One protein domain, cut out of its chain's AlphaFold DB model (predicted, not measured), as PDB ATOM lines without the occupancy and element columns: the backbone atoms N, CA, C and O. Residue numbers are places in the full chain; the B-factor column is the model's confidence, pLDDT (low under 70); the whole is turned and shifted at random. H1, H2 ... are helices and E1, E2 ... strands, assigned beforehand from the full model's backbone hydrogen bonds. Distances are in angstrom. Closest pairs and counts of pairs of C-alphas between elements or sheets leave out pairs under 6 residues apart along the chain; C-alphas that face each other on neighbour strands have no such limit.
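This is residues 72 to 146 of the 175 residues of an uncharacterized protein of Parcubacteria group bacterium GW2011_GWB1_45_9 (UniProt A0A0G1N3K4). A strongly twisted antiparallel sheet, built on the long hairpin E1 and E2 with E3 and short E4 at its edges, has H2 over one face, making two layers; H1 and the E1-to-E2 link lie at opposite ends. The printed part has 75 residues, with elements E1, E2, H1, E3, H2, E4, sheet order E3, E2, E1, E4, and mixed class. It is compact, radius of gyration of the C-alphas 12.9 A, spanning 38 by 25 by 23 A.

E1, residues 77 to 87, begins at C-alpha (60.979, 3.586, 66.674), spans 26.6 A and bends by 75 degrees at residue 81. E2, 97 to 104, spans 22.7 A. H1 is 106 to 109; E3, 113 to 119, spans 19.8 A; H2, 123 to 135, 18.2 A. E4, 143 to 145, ends at C-alpha (60.529, 7.623, 64.555).

E1 pairs with E4 by N 78 and O 144, 2.7 A, and with E2 by N 84 and O 100, 2.9 A. E3 pairs with E2 by N 101 and O 116, 2.8 A. H2 is on the sheet, height 9.8 A; its closest C-alpha pair with E3 is Leu 118 and Ala 125, 6.1 A. Every O i to N i+4 pair of H2 is within hydrogen-bond range; H1 is too short for one and only grazes the sheet.

The C-alphas farthest apart, Ser 91 and Glu 107, are 38.0 A apart. The printed part has no cut and no long link. Residues 72 to 75, 92 to 95 and 146 have pLDDT under 70.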
ATOM      1  N   GLY A  72      65.166   0.761  58.658       61.16
ATOM      2  CA  GLY A  72      63.809   0.263  58.439       61.16
ATOM      3  C   GLY A  72      63.007   1.173  57.504       61.16
ATOM      4  O   GLY A  72      61.791   1.269  57.647       61.16
ATOM      5  N   GLY A  73      63.679   1.914  56.610       65.69
ATOM      6  CA  GLY A  73      63.041   2.914  55.749       65.69
ATOM      7  C   GLY A  73      62.425   4.084  56.526       65.69
ATOM      8  O   GLY A  73      61.413   4.639  56.099       65.69
ATOM      9  N   GLY A  74      62.983   4.405  57.697       67.56
ATOM     10  CA  GLY A  74      62.499   5.464  58.578       67.56
ATOM     11  C   GLY A  74      61.350   5.063  59.505       67.56
ATOM     12  O   GLY A  74      60.814   5.893  60.232       67.56
ATOM     13  N   LYS A  75      60.947   3.790  59.498       69.12
ATOM     14  CA  LYS A  75      59.840   3.291  60.331       69.12
ATOM     15  C   LYS A  75      60.277   2.828  61.719       69.12
ATOM     16  O   LYS A  75      59.428   2.500  62.538       69.12
ATOM     17  N   THR A  76      61.584   2.776  61.970       74.38
ATOM     18  CA  THR A  76      62.124   2.304  63.249       74.38
ATOM     19  C   THR A  76      61.787   3.301  64.356       74.38
ATOM     20  O   THR A  76      62.038   4.499  64.199       74.38
ATOM     21  N   VAL A  77      61.234   2.800  65.464       78.12
ATOM     22  CA  VAL A  77      60.979   3.586  66.674       78.12
ATOM     23  C   VAL A  77      62.208   3.535  67.580       78.12
ATOM     24  O   VAL A  77      62.768   2.476  67.863       78.12
ATOM     25  N   PHE A  78      62.610   4.706  68.041       80.81
ATOM     26  CA  PHE A  78      63.776   4.966  68.860       80.81
ATOM     27  C   PHE A  78      63.333   5.546  70.197       80.81
ATOM     28  O   PHE A  78      62.604   6.527  70.234       80.81
ATOM     29  N   VAL A  79      63.778   4.973  71.305       82.69
ATOM     30  CA  VAL A  79      63.606   5.535  72.647       82.69
ATOM     31  C   VAL A  79      64.728   6.536  72.886       82.69
ATOM     32  O   VAL A  79      65.896   6.184  72.744       82.69
ATOM     33  N   LEU A  80      64.391   7.774  73.219       83.56
ATOM     34  CA  LEU A  80      65.344   8.851  73.448       83.56
ATOM     35  C   LEU A  80      65.874   8.798  74.885       83.56
ATOM     36  O   LEU A  80      65.110   8.850  75.845       83.56
ATOM     37  N   GLU A  81      67.193   8.724  75.024       87.12
ATOM     38  CA  GLU A  81      67.897   8.666  76.311       87.12
ATOM     39  C   GLU A  81      68.571   9.982  76.670       87.12
ATOM     40  O   GLU A  81      68.635  10.353  77.838       87.12
ATOM     41  N   SER A  82      69.071  10.702  75.670       85.44
ATOM     42  CA  SER A  82      69.689  12.005  75.872       85.44
ATOM     43  C   SER A  82      69.669  12.808  74.582       85.44
ATOM     44  O   SER A  82      69.695  12.255  73.481       85.44
ATOM     45  N   VAL A  83      69.692  14.126  74.737       85.88
ATOM     46  CA  VAL A  83      69.836  15.095  73.653       85.88
ATOM     47  C   VAL A  83      71.024  15.981  73.983       85.88
ATOM     48  O   VAL A  83      71.134  16.465  75.106       85.88
ATOM     49  N   ASP A  84      71.909  16.185  73.018       85.88
ATOM     50  CA  ASP A  84      73.034  17.106  73.138       85.88
ATOM     51  C   ASP A  84      73.125  17.974  71.878       85.88
ATOM     52  O   ASP A  84      72.759  17.546  70.781       85.88
ATOM     53  N   VAL A  85      73.602  19.206  72.026       83.69
ATOM     54  CA  VAL A  85      73.839  20.127  70.908       83.69
ATOM     55  C   VAL A  85      75.293  20.545  70.966       83.69
ATOM     56  O   VAL A  85      75.752  21.114  71.958       83.69
ATOM     57  N   ARG A  86      76.039  20.241  69.904       82.44
ATOM     58  CA  ARG A  86      77.479  20.497  69.841       82.44
ATOM     59  C   ARG A  86      77.852  21.266  68.581       82.44
ATOM     60  O   ARG A  86      77.285  20.999  67.520       82.44
ATOM     61  N   PRO A  87      78.833  22.178  68.662       77.62
ATOM     62  CA  PRO A  87      79.423  22.760  67.467       77.62
ATOM     63  C   PRO A  87      80.091  21.649  66.648       77.62
ATOM     64  O   PRO A  87      80.794  20.800  67.197       77.62
ATOM     65  N   GLU A  88      79.885  21.657  65.332       73.88
ATOM     66  CA  GLU A  88      80.421  20.649  64.405       73.88
ATOM     67  C   GLU A  88      81.958  20.616  64.430       73.88
ATOM     68  O   GLU A  88      82.588  19.581  64.218       73.88
ATOM     69  N   LYS A  89      82.581  21.761  64.733       72.38
ATOM     70  CA  LYS A  89      84.029  21.894  64.891       72.38
ATOM     71  C   LYS A  89      84.347  22.464  66.263       72.38
ATOM     72  O   LYS A  89      83.960  23.585  66.577       72.38
ATOM     73  N   SER A  90      85.159  21.744  67.036       71.25
ATOM     74  CA  SER A  90      85.664  22.219  68.333       71.25
ATOM     75  C   SER A  90      86.458  23.527  68.227       71.25
ATOM     76  O   SER A  90      86.503  24.299  69.179       71.25
ATOM     77  N   SER A  91      87.056  23.798  67.062       70.81
ATOM     78  CA  SER A  91      87.803  25.025  66.778       70.81
ATOM     79  C   SER A  91      86.926  26.240  66.466       70.81
ATOM     80  O   SER A  91      87.438  27.357  66.475       70.81
ATOM     81  N   ASN A  92      85.631  26.050  66.192       59.72
ATOM     82  CA  ASN A  92      84.692  27.138  65.942       59.72
ATOM     83  C   ASN A  92      83.417  26.950  66.781       59.72
ATOM     84  O   ASN A  92      82.439  26.389  66.283       59.72
ATOM     85  N   PRO A  93      83.402  27.434  68.038       60.69
ATOM     86  CA  PRO A  93      82.254  27.278  68.932       60.69
ATOM     87  C   PRO A  93      81.008  28.043  68.464       60.69
ATOM     88  O   PRO A  93      79.923  27.759  68.950       60.69
ATOM     89  N   TYR A  94      81.154  28.980  67.521       55.62
ATOM     90  CA  TYR A  94      80.053  29.725  66.895       55.62
ATOM     91  C   TYR A  94      79.725  29.217  65.480       55.62
ATOM     92  O   TYR A  94      79.039  29.893  64.715       55.62
ATOM     93  N   GLY A  95      80.297  28.075  65.087       62.22
ATOM     94  CA  GLY A  95      80.093  27.460  63.782       62.22
ATOM     95  C   GLY A  95      78.753  26.731  63.657       62.22
ATOM     96  O   GLY A  95      77.937  26.780  64.575       62.22
ATOM     97  N   PRO A  96      78.525  26.033  62.530       72.81
ATOM     98  CA  PRO A  96      77.371  25.153  62.384       72.81
ATOM     99  C   PRO A  96      77.315  24.150  63.540       72.81
ATOM    100  O   PRO A  96      78.335  23.607  63.971       72.81
ATOM    101  N   GLU A  97      76.114  23.933  64.061       80.62
ATOM    102  CA  GLU A  97      75.872  23.040  65.186       80.62
ATOM    103  C   GLU A  97      75.192  21.757  64.715       80.62
ATOM    104  O   GLU A  97      74.467  21.712  63.717       80.62
ATOM    105  N   THR A  98      75.409  20.698  65.477       84.88
ATOM    106  CA  THR A  98      74.803  19.389  65.270       84.88
ATOM    107  C   THR A  98      74.014  19.001  66.506       84.88
ATOM    108  O   THR A  98      74.471  19.146  67.639       84.88
ATOM    109  N   LEU A  99      72.800  18.524  66.264       85.44
ATOM    110  CA  LEU A  99      71.949  17.898  67.254       85.44
ATOM    111  C   LEU A  99      72.324  16.419  67.318       85.44
ATOM    112  O   LEU A  99      72.225  15.703  66.322       85.44
ATOM    113  N   ILE A 100      72.751  15.967  68.489       86.00
ATOM    114  CA  ILE A 100      73.098  14.578  68.763       86.00
ATOM    115  C   ILE A 100      71.990  13.994  69.632       86.00
ATOM    116  O   ILE A 100      71.747  14.448  70.749       86.00
ATOM    117  N   LEU A 101      71.317  12.970  69.121       84.88
ATOM    118  CA  LEU A 101      70.303  12.218  69.848       84.88
ATOM    119  C   LEU A 101      70.899  10.871  70.239       84.88
ATOM    120  O   LEU A 101      71.324  10.108  69.373       84.88
ATOM    121  N   ILE A 102      70.926  10.577  71.535       86.00
ATOM    122  CA  ILE A 102      71.281   9.251  72.042       86.00
ATOM    123  C   ILE A 102      69.987   8.469  72.167       86.00
ATOM    124  O   ILE A 102      69.099   8.847  72.933       86.00
ATOM    125  N   VAL A 103      69.874   7.393  71.399       83.69
ATOM    126  CA  VAL A 103      68.642   6.621  71.287       83.69
ATOM    127  C   VAL A 103      68.868   5.121  71.424       83.69
ATOM    128  O   VAL A 103      69.945   4.616  71.122       83.69
ATOM    129  N   ARG A 104      67.828   4.383  71.819       82.81
ATOM    130  CA  ARG A 104      67.775   2.916  71.763       82.81
ATOM    131  C   ARG A 104      66.684   2.465  70.807       82.81
ATOM    132  O   ARG A 104      65.549   2.910  70.928       82.81
ATOM    133  N   ALA A 105      66.983   1.554  69.892       79.25
ATOM    134  CA  ALA A 105      65.962   0.938  69.043       79.25
ATOM    135  C   ALA A 105      65.694  -0.493  69.525       79.25
ATOM    136  O   ALA A 105      66.232  -1.468  68.994       79.25
ATOM    137  N   VAL A 106      64.848  -0.588  70.555       78.75
ATOM    138  CA  VAL A 106      64.539  -1.831  71.285       78.75
ATOM    139  C   VAL A 106      64.064  -2.940  70.349       78.75
ATOM    140  O   VAL A 106      64.477  -4.088  70.485       78.75
ATOM    141  N   GLU A 107      63.275  -2.584  69.337       74.06
ATOM    142  CA  GLU A 107      62.722  -3.529  68.362       74.06
ATOM    143  C   GLU A 107      63.755  -4.150  67.412       74.06
ATOM    144  O   GLU A 107      63.458  -5.150  66.765       74.06
ATOM    145  N   ARG A 108      64.960  -3.585  67.286       71.94
ATOM    146  CA  ARG A 108      65.948  -4.056  66.300       71.94
ATOM    147  C   ARG A 108      67.292  -4.426  66.905       71.94
ATOM    148  O   ARG A 108      67.893  -5.411  66.485       71.94
ATOM    149  N   TRP A 109      67.747  -3.652  67.882       72.88
ATOM    150  CA  TRP A 109      69.042  -3.830  68.543       72.88
ATOM    151  C   TRP A 109      68.921  -3.939  70.068       72.88
ATOM    152  O   TRP A 109      69.930  -3.896  70.771       72.88
ATOM    153  N   GLY A 110      67.702  -4.110  70.593       77.06
ATOM    154  CA  GLY A 110      67.463  -4.214  72.031       77.06
ATOM    155  C   GLY A 110      67.916  -2.957  72.773       77.06
ATOM    156  O   GLY A 110      67.662  -1.834  72.339       77.06
ATOM    157  N   ASP A 111      68.621  -3.147  73.885       76.81
ATOM    158  CA  ASP A 111      69.055  -2.045  74.751       76.81
ATOM    159  C   ASP A 111      70.353  -1.353  74.289       76.81
ATOM    160  O   ASP A 111      70.931  -0.547  75.024       76.81
ATOM    161  N   ALA A 112      70.833  -1.650  73.079       73.56
ATOM    162  CA  ALA A 112      71.992  -0.968  72.520       73.56
ATOM    163  C   ALA A 112      71.697   0.528  72.306       73.56
ATOM    164  O   ALA A 112      70.644   0.909  71.792       73.56
ATOM    165  N   MET A 113      72.646   1.376  72.708       78.12
ATOM    166  CA  MET A 113      72.587   2.816  72.457       78.12
ATOM    167  C   MET A 113      73.190   3.146  71.093       78.12
ATOM    168  O   MET A 113      74.213   2.585  70.701       78.12
ATOM    169  N   HIS A 114      72.561   4.089  70.406       75.19
ATOM    170  CA  HIS A 114      72.935   4.590  69.094       75.19
ATOM    171  C   HIS A 114      72.952   6.117  69.120       75.19
ATOM    172  O   HIS A 114      72.153   6.747  69.814       75.19
ATOM    173  N   PHE A 115      73.848   6.708  68.338       80.94
ATOM    174  CA  PHE A 115      73.919   8.153  68.158       80.94
ATOM    175  C   PHE A 115      73.303   8.514  66.816       80.94
ATOM    176  O   PHE A 115      73.801   8.054  65.794       80.94
ATOM    177  N   CYS A 116      72.278   9.361  66.825       79.44
ATOM    178  CA  CYS A 116      71.751   9.997  65.627       79.44
ATOM    179  C   CYS A 116      72.259  11.430  65.576       79.44
ATOM    180  O   CYS A 116      71.936  12.234  66.452       79.44
ATOM    181  N   VAL A 117      73.042  11.752  64.553       80.81
ATOM    182  CA  VAL A 117      73.598  13.094  64.369       80.81
ATOM    183  C   VAL A 117      72.825  13.797  63.264       80.81
ATOM    184  O   VAL A 117      72.786  13.331  62.131       80.81
ATOM    185  N   LEU A 118      72.201  14.922  63.595       79.31
ATOM    186  CA  LEU A 118      71.435  15.736  62.662       79.31
ATOM    187  C   LEU A 118      72.050  17.139  62.585       79.31
ATOM    188  O   LEU A 118      72.279  17.755  63.627       79.31
ATOM    189  N   PRO A 119      72.275  17.698  61.386       81.81
ATOM    190  CA  PRO A 119      72.603  19.115  61.251       81.81
ATOM    191  C   PRO A 119      71.489  19.965  61.868       81.81
ATOM    192  O   PRO A 119      70.312  19.729  61.569       81.81
ATOM    193  N   ARG A 120      71.830  20.954  62.706       82.50
ATOM    194  CA  ARG A 120      70.839  21.805  63.393       82.50
ATOM    195  C   ARG A 120      69.929  22.548  62.412       82.50
ATOM    196  O   ARG A 120      68.747  22.738  62.692       82.50
ATOM    197  N   ASP A 121      70.456  22.889  61.241       80.44
ATOM    198  CA  ASP A 121      69.721  23.609  60.199       80.44
ATOM    199  C   ASP A 121      68.715  22.733  59.439       80.44
ATOM    200  O   ASP A 121      67.889  23.248  58.683       80.44
ATOM    201  N   SER A 122      68.746  21.412  59.643       79.50
ATOM    202  CA  SER A 122      67.782  20.508  59.025       79.50
ATOM    203  C   SER A 122      66.377  20.716  59.602       79.50
ATOM    204  O   SER A 122      66.195  20.852  60.811       79.50
ATOM    205  N   GLU A 123      65.353  20.663  58.746       77.56
ATOM    206  CA  GLU A 123      63.942  20.756  59.169       77.56
ATOM    207  C   GLU A 123      63.577  19.715  60.240       77.56
ATOM    208  O   GLU A 123      62.758  19.971  61.121       77.56
ATOM    209  N   LYS A 124      64.248  18.556  60.221       74.31
ATOM    210  CA  LYS A 124      64.098  17.503  61.235       74.31
ATOM    211  C   LYS A 124      64.663  17.910  62.594       74.31
ATOM    212  O   LYS A 124      64.029  17.660  63.612       74.31
ATOM    213  N   ALA A 125      65.847  18.522  62.632       80.69
ATOM    214  CA  ALA A 125      66.408  19.005  63.890       80.69
ATOM    215  C   ALA A 125      65.537  20.124  64.473       80.69
ATOM    216  O   ALA A 125      65.248  20.106  65.667       80.69
ATOM    217  N   LYS A 126      65.041  21.040  63.631       82.44
ATOM    218  CA  LYS A 126      64.126  22.109  64.055       82.44
ATOM    219  C   LYS A 126      62.834  21.564  64.664       82.44
ATOM    220  O   LYS A 126      62.440  22.039  65.725       82.44
ATOM    221  N   SER A 127      62.198  20.566  64.043       78.62
ATOM    222  CA  SER A 127      60.955  19.985  64.570       78.62
ATOM    223  C   SER A 127      61.163  19.249  65.895       78.62
ATOM    224  O   SER A 127      60.355  19.391  66.810       78.62
ATOM    225  N   ILE A 128      62.268  18.509  66.026       79.81
ATOM    226  CA  ILE A 128      62.627  17.823  67.272       79.81
ATOM    227  C   ILE A 128      62.902  18.844  68.379       79.81
ATOM    228  O   ILE A 128      62.360  18.710  69.468       79.81
ATOM    229  N   ILE A 129      63.681  19.892  68.103       83.50
ATOM    230  CA  ILE A 129      63.970  20.952  69.080       83.50
ATOM    231  C   ILE A 129      62.686  21.672  69.505       83.50
ATOM    232  O   ILE A 129      62.475  21.861  70.699       83.50
ATOM    233  N   ALA A 130      61.821  22.044  68.557       81.25
ATOM    234  CA  ALA A 130      60.551  22.698  68.862       81.25
ATOM    235  C   ALA A 130      59.686  21.843  69.803       81.25
ATOM    236  O   ALA A 130      59.187  22.354  70.802       81.25
ATOM    237  N   PHE A 131      59.596  20.534  69.548       75.69
ATOM    238  CA  PHE A 131      58.878  19.606  70.423       75.69
ATOM    239  C   PHE A 131      59.509  19.504  71.815       75.69
ATOM    240  O   PHE A 131      58.799  19.574  72.813       75.69
ATOM    241  N   LEU A 132      60.836  19.365  71.905       80.06
ATOM    242  CA  LEU A 132      61.534  19.284  73.195       80.06
ATOM    243  C   LEU A 132      61.334  20.559  74.030       80.06
ATOM    244  O   LEU A 132      61.314  20.484  75.255       80.06
ATOM    245  N   ILE A 133      61.169  21.715  73.381       82.38
ATOM    246  CA  ILE A 133      60.833  22.982  74.042       82.38
ATOM    247  C   ILE A 133      59.364  22.999  74.496       82.38
ATOM    248  O   ILE A 133      59.079  23.473  75.591       82.38
ATOM    249  N   GLU A 134      58.442  22.501  73.671       75.94
ATOM    250  CA  GLU A 134      56.997  22.551  73.935       75.94
ATOM    251  C   GLU A 134      56.539  21.525  74.982       75.94
ATOM    252  O   GLU A 134      55.799  21.865  75.903       75.94
ATOM    253  N   PHE A 135      56.992  20.278  74.863       75.38
ATOM    254  CA  PHE A 135      56.532  19.149  75.679       75.38
ATOM    255  C   PHE A 135      57.553  18.699  76.725       75.38
ATOM    256  O   PHE A 135      57.217  17.926  77.622       75.38
ATOM    257  N   GLY A 136      58.793  19.180  76.629       72.12
ATOM    258  CA  GLY A 136      59.891  18.701  77.453       72.12
ATOM    259  C   GLY A 136      60.444  17.356  76.983       72.12
ATOM    260  O   GLY A 136      60.012  16.755  75.997       72.12
ATOM    261  N   PHE A 137      61.452  16.890  77.709       79.44
ATOM    262  CA  PHE A 137      62.151  15.641  77.450       79.44
ATOM    263  C   PHE A 137      62.222  14.817  78.729       79.44
ATOM    264  O   PHE A 137      62.690  15.318  79.751       79.44
ATOM    265  N   GLU A 138      61.816  13.550  78.650       78.44
ATOM    266  CA  GLU A 138      62.007  12.588  79.731       78.44
ATOM    267  C   GLU A 138      62.776  11.356  79.207       78.44
ATOM    268  O   GLU A 138      62.260  10.620  78.350       78.44
ATOM    269  N   PRO A 139      64.015  11.128  79.690       79.69
ATOM    270  CA  PRO A 139      64.844   9.996  79.285       79.69
ATOM    271  C   PRO A 139      64.120   8.655  79.415       79.69
ATOM    272  O   PRO A 139      63.533   8.347  80.451       79.69
ATOM    273  N   GLY A 140      64.171   7.834  78.368       71.56
ATOM    274  CA  GLY A 140      63.590   6.490  78.376       71.56
ATOM    275  C   GLY A 140      62.068   6.436  78.216       71.56
ATOM    276  O   GLY A 140      61.507   5.340  78.125       71.56
ATOM    277  N   VAL A 141      61.397   7.590  78.164       72.75
ATOM    278  CA  VAL A 141      59.942   7.705  77.974       72.75
ATOM    279  C   VAL A 141      59.625   8.268  76.598       72.75
ATOM    280  O   VAL A 141      58.726   7.778  75.916       72.75
ATOM    281  N   THR A 142      60.372   9.282  76.168       75.62
ATOM    282  CA  THR A 142      60.175   9.908  74.864       75.62
ATOM    283  C   THR A 142      60.607   8.959  73.740       75.62
ATOM    284  O   THR A 142      61.748   8.505  73.715       75.62
ATOM    285  N   THR A 143      59.724   8.678  72.775       76.25
ATOM    286  CA  THR A 143      60.045   7.850  71.596       76.25
ATOM    287  C   THR A 143      59.929   8.632  70.291       76.25
ATOM    288  O   THR A 143      58.995   9.409  70.126       76.25
ATOM    289  N   ILE A 144      60.812   8.365  69.333       76.25
ATOM    290  CA  ILE A 144      60.962   9.077  68.058       76.25
ATOM    291  C   ILE A 144      60.979   8.065  66.919       76.25
ATOM    292  O   ILE A 144      61.646   7.044  67.022       76.25
ATOM    293  N   ALA A 145      60.323   8.355  65.802       76.44
ATOM    294  CA  ALA A 145      60.529   7.623  64.555       76.44
ATOM    295  C   ALA A 145      60.932   8.596  63.444       76.44
ATOM    296  O   ALA A 145      60.371   9.687  63.325       76.44
ATOM    297  N   PHE A 146      61.911   8.211  62.627       69.88
ATOM    298  CA  PHE A 146      62.477   9.070  61.586       69.88
ATOM    299  C   PHE A 146      61.940   8.697  60.195       69.88
ATOM    300  O   PHE A 146      62.701   8.222  59.361       69.88
TER     301      PHE A 146